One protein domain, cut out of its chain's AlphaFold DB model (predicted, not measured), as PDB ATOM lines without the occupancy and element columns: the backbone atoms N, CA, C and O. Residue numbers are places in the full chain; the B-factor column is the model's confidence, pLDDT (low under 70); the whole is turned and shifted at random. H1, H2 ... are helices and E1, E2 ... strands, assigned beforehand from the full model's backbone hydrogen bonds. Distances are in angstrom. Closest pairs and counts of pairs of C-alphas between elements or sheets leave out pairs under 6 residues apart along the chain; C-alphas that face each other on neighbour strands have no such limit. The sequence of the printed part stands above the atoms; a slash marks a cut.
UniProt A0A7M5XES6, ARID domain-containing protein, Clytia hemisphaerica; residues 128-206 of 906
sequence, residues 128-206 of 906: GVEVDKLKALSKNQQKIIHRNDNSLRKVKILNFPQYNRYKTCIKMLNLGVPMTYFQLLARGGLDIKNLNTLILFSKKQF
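Overview. This is residues 128 to 206 of the 906 residues of the protein "ARID domain-containing protein" of Clytia hemisphaerica (UniProt A0A7M5XES6). Two parallel strands, E1 and E2, and the longest helix, H2, make a V that meets where E1 passes into H2; H3 packs on H2, and H1 lies towards the V's open end. The printed part has 79 residues, with three named helices and two named strands that follow along the chain in the order H1 E1 H2 H3 E2; 41 residues are in these named elements. It is mixed and compact, with a radius of gyration of the C-alphas of 13.2 A and spans of 42 by 30 by 19 A.

Arrangement. H1, residues 139 to 145, is apart from H2, residues 160 to 174, and H3, residues 181 to 187. E1, residues 154 to 159, and E2, residues 197 to 202, are parallel at 27 degrees, with N 156 and O 198 at 2.8 A. E1, H2, H3 and E2 form a strand-helix-strand unit, parallel strands joined through helices, its crossover right-handed. H2 touches H3 with residues 165 to 169 alone, at a steep tilt of 46 degrees, opposite ways; the closest C-alphas, of Arg 165 and Arg 187, are 6.7 A apart. In H1, H2 and H3 every O i to N i+4 pair is within hydrogen-bond range.

Along the chain. H1 begins at C-alpha 139 (11.263, -13.041, 30.912). E1 measures 17.0 A, H2 20.8 A and E2 16.3 A, ending at C-alpha 202 (-19.931, -16.057, 40.680).

Size, cuts and confidence. The printed part has no cut, and no link is long. Residues 128 to 152 and 192 to 195 have pLDDT under 70.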
ATOM      1  N   GLY A 128       0.176 -18.488  45.238       58.66
ATOM      2  CA  GLY A 128       0.832 -19.740  45.626       58.66
ATOM      3  C   GLY A 128       1.692 -20.423  44.545       58.66
ATOM      4  O   GLY A 128       2.218 -21.504  44.814       58.66
ATOM      5  N   VAL A 129       1.858 -19.841  43.347       61.38
ATOM      6  CA  VAL A 129       2.772 -20.359  42.315       61.38
ATOM      7  C   VAL A 129       4.141 -19.699  42.459       61.38
ATOM      8  O   VAL A 129       4.302 -18.494  42.282       61.38
ATOM      9  N   GLU A 130       5.160 -20.509  42.724       60.25
ATOM     10  CA  GLU A 130       6.559 -20.079  42.708       60.25
ATOM     11  C   GLU A 130       6.954 -19.549  41.315       60.25
ATOM     12  O   GLU A 130       6.707 -20.204  40.298       60.25
ATOM     13  N   VAL A 131       7.587 -18.371  41.250       57.72
ATOM     14  CA  VAL A 131       7.940 -17.712  39.974       57.72
ATOM     15  C   VAL A 131       8.851 -18.592  39.116       57.72
ATOM     16  O   VAL A 131       8.670 -18.667  37.900       57.72
ATOM     17  N   ASP A 132       9.746 -19.351  39.744       57.59
ATOM     18  CA  ASP A 132      10.625 -20.300  39.066       57.59
ATOM     19  C   ASP A 132       9.912 -21.562  38.558       57.59
ATOM     20  O   ASP A 132      10.483 -22.288  37.749       57.59
ATOM     21  N   LYS A 133       8.648 -21.815  38.924       59.28
ATOM     22  CA  LYS A 133       7.793 -22.805  38.239       59.28
ATOM     23  C   LYS A 133       7.132 -22.217  36.981       59.28
ATOM     24  O   LYS A 133       6.819 -22.952  36.046       59.28
ATOM     25  N   LEU A 134       7.025 -20.889  36.863       62.03
ATOM     26  CA  LEU A 134       6.491 -20.173  35.691       62.03
ATOM     27  C   LEU A 134       7.529 -20.002  34.555       62.03
ATOM     28  O   LEU A 134       7.542 -18.984  33.854       62.03
ATOM     29  N   LYS A 135       8.380 -21.013  34.307       54.19
ATOM     30  CA  LYS A 135       9.457 -20.991  33.282       54.19
ATOM     31  C   LYS A 135       8.958 -20.788  31.842       54.19
ATOM     32  O   LYS A 135       9.744 -20.472  30.957       54.19
ATOM     33  N   ALA A 136       7.658 -20.972  31.614       54.56
ATOM     34  CA  ALA A 136       6.986 -20.810  30.328       54.56
ATOM     35  C   ALA A 136       6.358 -19.421  30.089       54.56
ATOM     36  O   ALA A 136       5.843 -19.170  28.995       54.56
ATOM     37  N   LEU A 137       6.373 -18.531  31.086       56.94
ATOM     38  CA  LEU A 137       6.074 -17.114  30.877       56.94
ATOM     39  C   LEU A 137       7.310 -16.400  30.310       56.94
ATOM     40  O   LEU A 137       8.448 -16.810  30.524       56.94
ATOM     41  N   SER A 138       7.095 -15.306  29.582       56.56
ATOM     42  CA  SER A 138       8.184 -14.469  29.072       56.56
ATOM     43  C   SER A 138       9.048 -13.927  30.216       56.56
ATOM     44  O   SER A 138       8.514 -13.528  31.253       56.56
ATOM     45  N   LYS A 139      10.359 -13.759  29.989       58.09
ATOM     46  CA  LYS A 139      11.263 -13.041  30.912       58.09
ATOM     47  C   LYS A 139      10.737 -11.647  31.294       58.09
ATOM     48  O   LYS A 139      10.996 -11.173  32.396       58.09
ATOM     49  N   ASN A 140       9.953 -11.005  30.423       51.69
ATOM     50  CA  ASN A 140       9.295  -9.731  30.729       51.69
ATOM     51  C   ASN A 140       8.076  -9.897  31.652       51.69
ATOM     52  O   ASN A 140       7.854  -9.042  32.499       51.69
ATOM     53  N   GLN A 141       7.315 -10.991  31.537       57.19
ATOM     54  CA  GLN A 141       6.228 -11.316  32.471       57.19
ATOM     55  C   GLN A 141       6.796 -11.701  33.847       57.19
ATOM     56  O   GLN A 141       6.336 -11.166  34.847       57.19
ATOM     57  N   GLN A 142       7.857 -12.518  33.895       59.12
ATOM     58  CA  GLN A 142       8.589 -12.867  35.125       59.12
ATOM     59  C   GLN A 142       9.115 -11.611  35.852       59.12
ATOM     60  O   GLN A 142       8.879 -11.436  37.046       59.12
ATOM     61  N   LYS A 143       9.721 -10.661  35.122       54.62
ATOM     62  CA  LYS A 143      10.144  -9.355  35.671       54.62
ATOM     63  C   LYS A 143       8.993  -8.465  36.166       54.62
ATOM     64  O   LYS A 143       9.246  -7.585  36.984       54.62
ATOM     65  N   ILE A 144       7.760  -8.669  35.696       54.00
ATOM     66  CA  ILE A 144       6.574  -7.978  36.231       54.00
ATOM     67  C   ILE A 144       6.109  -8.630  37.546       54.00
ATOM     68  O   ILE A 144       5.568  -7.919  38.377       54.00
ATOM     69  N   ILE A 145       6.383  -9.920  37.800       53.53
ATOM     70  CA  ILE A 145       6.047 -10.553  39.095       53.53
ATOM     71  C   ILE A 145       6.935 -10.021  40.228       53.53
ATOM     72  O   ILE A 145       6.435  -9.671  41.289       53.53
ATOM     73  N   HIS A 146       8.243  -9.876  39.985       46.75
ATOM     74  CA  HIS A 146       9.164  -9.291  40.975       46.75
ATOM     75  C   HIS A 146       8.953  -7.786  41.206       46.75
ATOM     76  O   HIS A 146       9.435  -7.240  42.196       46.75
ATOM     77  N   ARG A 147       8.234  -7.095  40.313       48.53
ATOM     78  CA  ARG A 147       7.794  -5.719  40.544       48.53
ATOM     79  C   ARG A 147       6.452  -5.751  41.256       48.53
ATOM     80  O   ARG A 147       5.408  -5.786  40.611       48.53
ATOM     81  N   ASN A 148       6.502  -5.685  42.585       47.38
ATOM     82  CA  ASN A 148       5.333  -5.473  43.434       47.38
ATOM     83  C   ASN A 148       4.806  -4.033  43.253       47.38
ATOM     84  O   ASN A 148       4.994  -3.151  44.089       47.38
ATOM     85  N   ASP A 149       4.254  -3.769  42.069       46.44
ATOM     86  CA  ASP A 149       3.785  -2.467  41.626       46.44
ATOM     87  C   ASP A 149       2.461  -2.141  42.326       46.44
ATOM     88  O   ASP A 149       1.404  -2.680  41.977       46.44
ATOM     89  N   ASN A 150       2.539  -1.204  43.280       49.16
ATOM     90  CA  ASN A 150       1.425  -0.622  44.040       49.16
ATOM     91  C   ASN A 150       0.339   0.056  43.170       49.16
ATOM     92  O   ASN A 150      -0.609   0.641  43.700       49.16
ATOM     93  N   SER A 151       0.436  -0.043  41.839       54.62
ATOM     94  CA  SER A 151      -0.695  -0.008  40.915       54.62
ATOM     95  C   SER A 151      -1.987  -0.603  41.503       54.62
ATOM     96  O   SER A 151      -1.999  -1.649  42.157       54.62
ATOM     97  N   LEU A 152      -3.106   0.067  41.220       61.50
ATOM     98  CA  LEU A 152      -4.446  -0.322  41.674       61.50
ATOM     99  C   LEU A 152      -4.732  -1.808  41.374       61.50
ATOM    100  O   LEU A 152      -4.692  -2.212  40.204       61.50
ATOM    101  N   ARG A 153      -5.064  -2.596  42.416       70.81
ATOM    102  CA  ARG A 153      -5.456  -4.015  42.295       70.81
ATOM    103  C   ARG A 153      -6.618  -4.116  41.318       70.81
ATOM    104  O   ARG A 153      -7.713  -3.610  41.572       70.81
ATOM    105  N   LYS A 154      -6.362  -4.734  40.168       79.75
ATOM    106  CA  LYS A 154      -7.376  -4.943  39.124       79.75
ATOM    107  C   LYS A 154      -8.284  -6.089  39.551       79.75
ATOM    108  O   LYS A 154      -7.912  -6.875  40.412       79.75
ATOM    109  N   VAL A 155      -9.455  -6.210  38.938       86.75
ATOM    110  CA  VAL A 155     -10.387  -7.310  39.222       86.75
ATOM    111  C   VAL A 155     -10.734  -8.043  37.934       86.75
ATOM    112  O   VAL A 155     -10.885  -7.430  36.874       86.75
ATOM    113  N   LYS A 156     -10.876  -9.365  38.028       88.44
ATOM    114  CA  LYS A 156     -11.467 -10.207  36.997       88.44
ATOM    115  C   LYS A 156     -12.425 -11.205  37.641       88.44
ATOM    116  O   LYS A 156     -11.992 -12.179  38.246       88.44
ATOM    117  N   ILE A 157     -13.723 -10.978  37.452       90.94
ATOM    118  CA  ILE A 157     -14.746 -11.977  37.769       90.94
ATOM    119  C   ILE A 157     -14.868 -12.930  36.571       90.94
ATOM    120  O   ILE A 157     -14.823 -12.508  35.408       90.94
ATOM    121  N   LEU A 158     -14.972 -14.221  36.868       90.50
ATOM    122  CA  LEU A 158     -15.151 -15.327  35.933       90.50
ATOM    123  C   LEU A 158     -16.501 -16.013  36.186       90.50
ATOM    124  O   LEU A 158     -17.035 -15.963  37.294       90.50
ATOM    125  N   ASN A 159     -17.036 -16.725  35.191       89.00
ATOM    126  CA  ASN A 159     -18.087 -17.699  35.494       89.00
ATOM    127  C   ASN A 159     -17.482 -18.947  36.163       89.00
ATOM    128  O   ASN A 159     -16.314 -19.274  35.939       89.00
ATOM    129  N   PHE A 160     -18.266 -19.654  36.979       88.56
ATOM    130  CA  PHE A 160     -17.787 -20.816  37.738       88.56
ATOM    131  C   PHE A 160     -17.047 -21.876  36.872       88.56
ATOM    132  O   PHE A 160     -15.949 -22.283  37.257       88.56
ATOM    133  N   PRO A 161     -17.503 -22.249  35.651       90.19
ATOM    134  CA  PRO A 161     -16.734 -23.128  34.757       90.19
ATOM    135  C   PRO A 161     -15.371 -22.576  34.294       90.19
ATOM    136  O   PRO A 161     -14.420 -23.343  34.147       90.19
ATOM    137  N   GLN A 162     -15.249 -21.268  34.044       90.75
ATOM    138  CA  GLN A 162     -13.966 -20.625  33.720       90.75
ATOM    139  C   GLN A 162     -13.028 -20.623  34.929       90.75
ATOM    140  O   GLN A 162     -11.858 -20.972  34.785       90.75
ATOM    141  N   TYR A 163     -13.542 -20.283  36.112       91.62
ATOM    142  CA  TYR A 163     -12.781 -20.295  37.359       91.62
ATOM    143  C   TYR A 163     -12.262 -21.698  37.708       91.62
ATOM    144  O   TYR A 163     -11.082 -21.855  38.012       91.62
ATOM    145  N   ASN A 164     -13.083 -22.741  37.556       90.50
ATOM    146  CA  ASN A 164     -12.653 -24.121  37.802       90.50
ATOM    147  C   ASN A 164     -11.532 -24.562  36.841       90.50
ATOM    148  O   ASN A 164     -10.579 -25.221  37.263       90.50
ATOM    149  N   ARG A 165     -11.581 -24.153  35.562       91.81
ATOM    150  CA  ARG A 165     -10.464 -24.367  34.622       91.81
ATOM    151  C   ARG A 165      -9.207 -23.591  35.027       91.81
ATOM    152  O   ARG A 165      -8.118 -24.164  34.996       91.81
ATOM    153  N   TYR A 166      -9.352 -22.340  35.466       89.88
ATOM    154  CA  TYR A 166      -8.246 -21.530  35.983       89.88
ATOM    155  C   TYR A 166      -7.580 -22.180  37.207       89.88
ATOM    156  O   TYR A 166      -6.378 -22.435  37.166       89.88
ATOM    157  N   LYS A 167      -8.333 -22.538  38.258       87.81
ATOM    158  CA  LYS A 167      -7.764 -23.167  39.467       87.81
ATOM    159  C   LYS A 167      -7.122 -24.526  39.163       87.81
ATOM    160  O   LYS A 167      -6.094 -24.839  39.752       87.81
ATOM    161  N   THR A 168      -7.645 -25.303  38.208       89.81
ATOM    162  CA  THR A 168      -6.976 -26.528  37.723       89.81
ATOM    163  C   THR A 168      -5.641 -26.218  37.034       89.81
ATOM    164  O   THR A 168      -4.656 -26.913  37.278       89.81
ATOM    165  N   CYS A 169      -5.557 -25.145  36.241       86.62
ATOM    166  CA  CYS A 169      -4.289 -24.688  35.662       86.62
ATOM    167  C   CYS A 169      -3.277 -24.246  36.733       86.62
ATOM    168  O   CYS A 169      -2.113 -24.628  36.643       86.62
ATOM    169  N   ILE A 170      -3.717 -23.518  37.768       82.81
ATOM    170  CA  ILE A 170      -2.875 -23.154  38.923       82.81
ATOM    171  C   ILE A 170      -2.376 -24.405  39.661       82.81
ATOM    172  O   ILE A 170      -1.177 -24.537  39.891       82.81
ATOM    173  N   LYS A 171      -3.257 -25.372  39.954       85.62
ATOM    174  CA  LYS A 171      -2.871 -26.643  40.592       85.62
ATOM    175  C   LYS A 171      -1.814 -27.405  39.783       85.62
ATOM    176  O   LYS A 171      -0.846 -27.879  40.368       85.62
ATOM    177  N   MET A 172      -1.947 -27.480  38.456       84.31
ATOM    178  CA  MET A 172      -0.933 -28.112  37.595       84.31
ATOM    179  C   MET A 172       0.423 -27.386  37.648       84.31
ATOM    180  O   MET A 172       1.453 -28.049  37.721       84.31
ATOM    181  N   LEU A 173       0.438 -26.048  37.667       80.00
ATOM    182  CA  LEU A 173       1.679 -25.270  37.794       80.00
ATOM    183  C   LEU A 173       2.343 -25.460  39.169       80.00
ATOM    184  O   LEU A 173       3.559 -25.622  39.232       80.00
ATOM    185  N   ASN A 174       1.564 -25.527  40.255       79.88
ATOM    186  CA  ASN A 174       2.086 -25.778  41.608       79.88
ATOM    187  C   ASN A 174       2.696 -27.179  41.749       79.88
ATOM    188  O   ASN A 174       3.746 -27.328  42.371       79.88
ATOM    189  N   LEU A 175       2.093 -28.177  41.095       83.75
ATOM    190  CA  LEU A 175       2.631 -29.536  40.951       83.75
ATOM    191  C   LEU A 175       3.829 -29.624  39.978       83.75
ATOM    192  O   LEU A 175       4.312 -30.718  39.701       83.75
ATOM    193  N   GLY A 176       4.311 -28.497  39.440       78.88
ATOM    194  CA  GLY A 176       5.489 -28.439  38.574       78.88
ATOM    195  C   GLY A 176       5.267 -28.930  37.139       78.88
ATOM    196  O   GLY A 176       6.244 -29.145  36.426       78.88
ATOM    197  N   VAL A 177       4.017 -29.104  36.691       82.38
ATOM    198  CA  VAL A 177       3.710 -29.589  35.335       82.38
ATOM    199  C   VAL A 177       4.114 -28.530  34.296       82.38
ATOM    200  O   VAL A 177       3.511 -27.451  34.264       82.38
ATOM    201  N   PRO A 178       5.083 -28.810  33.401       76.31
ATOM    202  CA  PRO A 178       5.509 -27.844  32.398       76.31
ATOM    203  C   PRO A 178       4.422 -27.663  31.331       76.31
ATOM    204  O   PRO A 178       4.020 -28.610  30.654       76.31
ATOM    205  N   MET A 179       3.958 -26.426  31.153       75.69
ATOM    206  CA  MET A 179       2.988 -26.046  30.122       75.69
ATOM    207  C   MET A 179       3.428 -24.747  29.456       75.69
ATOM    208  O   MET A 179       3.684 -23.767  30.149       75.69
ATOM    209  N   THR A 180       3.469 -24.697  28.124       81.19
ATOM    210  CA  THR A 180       3.721 -23.437  27.405       81.19
ATOM    211  C   THR A 180       2.592 -22.431  27.649       81.19
ATOM    212  O   THR A 180       1.450 -22.820  27.893       81.19
ATOM    213  N   TYR A 181       2.866 -21.131  27.508       78.56
ATOM    214  CA  TYR A 181       1.843 -20.077  27.594       78.56
ATOM    215  C   TYR A 181       0.591 -20.377  26.738       78.56
ATOM    216  O   TYR A 181      -0.535 -20.249  27.214       78.56
ATOM    217  N   PHE A 182       0.759 -20.884  25.511       80.88
ATOM    218  CA  PHE A 182      -0.373 -21.282  24.663       80.88
ATOM    219  C   PHE A 182      -1.130 -22.511  25.194       80.88
ATOM    220  O   PHE A 182      -2.357 -22.540  25.131       80.88
ATOM    221  N   GLN A 183      -0.433 -23.507  25.754       83.81
ATOM    222  CA  GLN A 183      -1.060 -24.677  26.387       83.81
ATOM    223  C   GLN A 183      -1.818 -24.312  27.672       83.81
ATOM    224  O   GLN A 183      -2.852 -24.918  27.954       83.81
ATOM    225  N   LEU A 184      -1.319 -23.325  28.423       83.12
ATOM    226  CA  LEU A 184      -1.952 -22.767  29.613       83.12
ATOM    227  C   LEU A 184      -3.263 -22.052  29.248       83.12
ATOM    228  O   LEU A 184      -4.310 -22.378  29.805       83.12
ATOM    229  N   LEU A 185      -3.240 -21.155  28.254       85.31
ATOM    230  CA  LEU A 185      -4.454 -20.490  27.760       85.31
ATOM    231  C   LEU A 185      -5.467 -21.484  27.171       85.31
ATOM    232  O   LEU A 185      -6.655 -21.397  27.474       85.31
ATOM    233  N   ALA A 186      -5.013 -22.468  26.387       87.25
ATOM    234  CA  ALA A 186      -5.885 -23.490  25.796       87.25
ATOM    235  C   ALA A 186      -6.600 -24.364  26.847       87.25
ATOM    236  O   ALA A 186      -7.707 -24.839  26.600       87.25
ATOM    237  N   ARG A 187      -5.998 -24.550  28.031       85.94
ATOM    238  CA  ARG A 187      -6.607 -25.254  29.175       85.94
ATOM    239  C   ARG A 187      -7.522 -24.369  30.035       85.94
ATOM    240  O   ARG A 187      -8.242 -24.893  30.882       85.94
ATOM    241  N   GLY A 188      -7.553 -23.056  29.794       86.62
ATOM    242  CA  GLY A 188      -8.366 -22.090  30.540       86.62
ATOM    243  C   GLY A 188      -7.617 -21.297  31.617       86.62
ATOM    244  O   GLY A 188      -8.262 -20.714  32.484       86.62
ATOM    245  N   GLY A 189      -6.282 -21.250  31.559       84.75
ATOM    246  CA  GLY A 189      -5.489 -20.216  32.227       84.75
ATOM    247  C   GLY A 189      -5.741 -18.821  31.631       84.75
ATOM    248  O   GLY A 189      -6.379 -18.681  30.585       84.75
ATOM    249  N   LEU A 190      -5.255 -17.773  32.301       83.56
ATOM    250  CA  LEU A 190      -5.634 -16.384  32.015       83.56
ATOM    251  C   LEU A 190      -4.451 -15.559  31.472       83.56
ATOM    252  O   LEU A 190      -3.414 -15.460  32.129       83.56
ATOM    253  N   ASP A 191      -4.629 -14.897  30.320       76.62
ATOM    254  CA  ASP A 191      -3.726 -13.820  29.878       76.62
ATOM    255  C   ASP A 191      -4.087 -12.530  30.618       76.62
ATOM    256  O   ASP A 191      -5.031 -11.819  30.258       76.62
ATOM    257  N   ILE A 192      -3.363 -12.252  31.699       67.56
ATOM    258  CA  ILE A 192      -3.562 -11.065  32.524       67.56
ATOM    259  C   ILE A 192      -2.199 -10.415  32.794       67.56
ATOM    260  O   ILE A 192      -1.251 -11.049  33.244       67.56
ATOM    261  N   LYS A 193      -2.113  -9.113  32.492       67.31
ATOM    262  CA  LYS A 193      -0.859  -8.335  32.450       67.31
ATOM    263  C   LYS A 193      -0.484  -7.641  33.766       67.31
ATOM    264  O   LYS A 193       0.505  -6.920  33.800       67.31
ATOM    265  N   ASN A 194      -1.288  -7.801  34.816       68.38
ATOM    266  CA  ASN A 194      -0.978  -7.357  36.176       68.38
ATOM    267  C   ASN A 194      -1.215  -8.537  37.117       68.38
ATOM    268  O   ASN A 194      -2.319  -9.079  37.112       68.38
ATOM    269  N   LEU A 195      -0.223  -8.925  37.912       66.88
ATOM    270  CA  LEU A 195      -0.373 -10.061  38.822       66.88
ATOM    271  C   LEU A 195      -1.126  -9.685  40.101       66.88
ATOM    272  O   LEU A 195      -1.885 -10.500  40.624       66.88
ATOM    273  N   ASN A 196      -1.101  -8.398  40.469       72.00
ATOM    274  CA  ASN A 196      -2.076  -7.778  41.364       72.00
ATOM    275  C   ASN A 196      -3.443  -7.592  40.654       72.00
ATOM    276  O   ASN A 196      -4.018  -6.502  40.599       72.00
ATOM    277  N   THR A 197      -3.948  -8.664  40.033       79.62
ATOM    278  CA  THR A 197      -5.337  -8.790  39.586       79.62
ATOM    279  C   THR A 197      -6.019  -9.834  40.455       79.62
ATOM    280  O   THR A 197      -5.651 -11.003  40.439       79.62
ATOM    281  N   LEU A 198      -7.025  -9.384  41.191       84.31
ATOM    282  CA  LEU A 198      -7.946 -10.187  41.972       84.31
ATOM    283  C   LEU A 198      -8.803 -11.059  41.049       84.31
ATOM    284  O   LEU A 198      -9.513 -10.525  40.192       84.31
ATOM    285  N   ILE A 199      -8.732 -12.379  41.218       88.12
ATOM    286  CA  ILE A 199      -9.524 -13.349  40.459       88.12
ATOM    287  C   ILE A 199     -10.667 -13.843  41.343       88.12
ATOM    288  O   ILE A 199     -10.437 -14.357  42.432       88.12
ATOM    289  N   LEU A 200     -11.897 -13.681  40.863       90.25
ATOM    290  CA  LEU A 200     -13.121 -14.049  41.576       90.25
ATOM    291  C   LEU A 200     -14.052 -14.842  40.655       90.25
ATOM    292  O   LEU A 200     -13.891 -14.827  39.430       90.25
ATOM    293  N   PHE A 201     -15.068 -15.486  41.218       91.12
ATOM    294  CA  PHE A 201     -16.128 -16.148  40.464       91.12
ATOM    295  C   PHE A 201     -17.513 -15.857  41.033       91.12
ATOM    296  O   PHE A 201     -17.657 -15.578  42.217       91.12
ATOM    297  N   SER A 202     -18.546 -16.004  40.202       87.94
ATOM    298  CA  SER A 202     -19.931 -16.057  40.680       87.94
ATOM    299  C   SER A 202     -20.603 -17.383  40.319       87.94
ATOM    300  O   SER A 202     -20.462 -17.869  39.187       87.94
ATOM    301  N   LYS A 203     -21.310 -17.977  41.292       71.75
ATOM    302  CA  LYS A 203     -22.209 -19.138  41.119       71.75
ATOM    303  C   LYS A 203     -23.681 -18.729  40.994       71.75
ATOM    304  O   LYS A 203     -24.410 -19.331  40.209       71.75
ATOM    305  N   LYS A 204     -24.118 -17.765  41.814       70.50
ATOM    306  CA  LYS A 204     -25.523 -17.497  42.163       70.50
ATOM    307  C   LYS A 204     -25.865 -16.039  41.837       70.50
ATOM    308  O   LYS A 204     -25.117 -15.127  42.187       70.50
ATOM    309  N   GLN A 205     -26.995 -15.840  41.162       77.94
ATOM    310  CA  GLN A 205     -27.654 -14.536  41.081       77.94
ATOM    311  C   GLN A 205     -28.507 -14.361  42.339       77.94
ATOM    312  O   GLN A 205     -29.213 -15.301  42.707       77.94
ATOM    313  N   PHE A 206     -28.458 -13.190  42.974       74.88
ATOM    314  CA  PHE A 206     -29.322 -12.847  44.107       74.88
ATOM    315  C   PHE A 206     -30.172 -11.614  43.814       74.88
ATOM    316  O   PHE A 206     -29.748 -10.681  43.125       74.88
TER     317      PHE A 206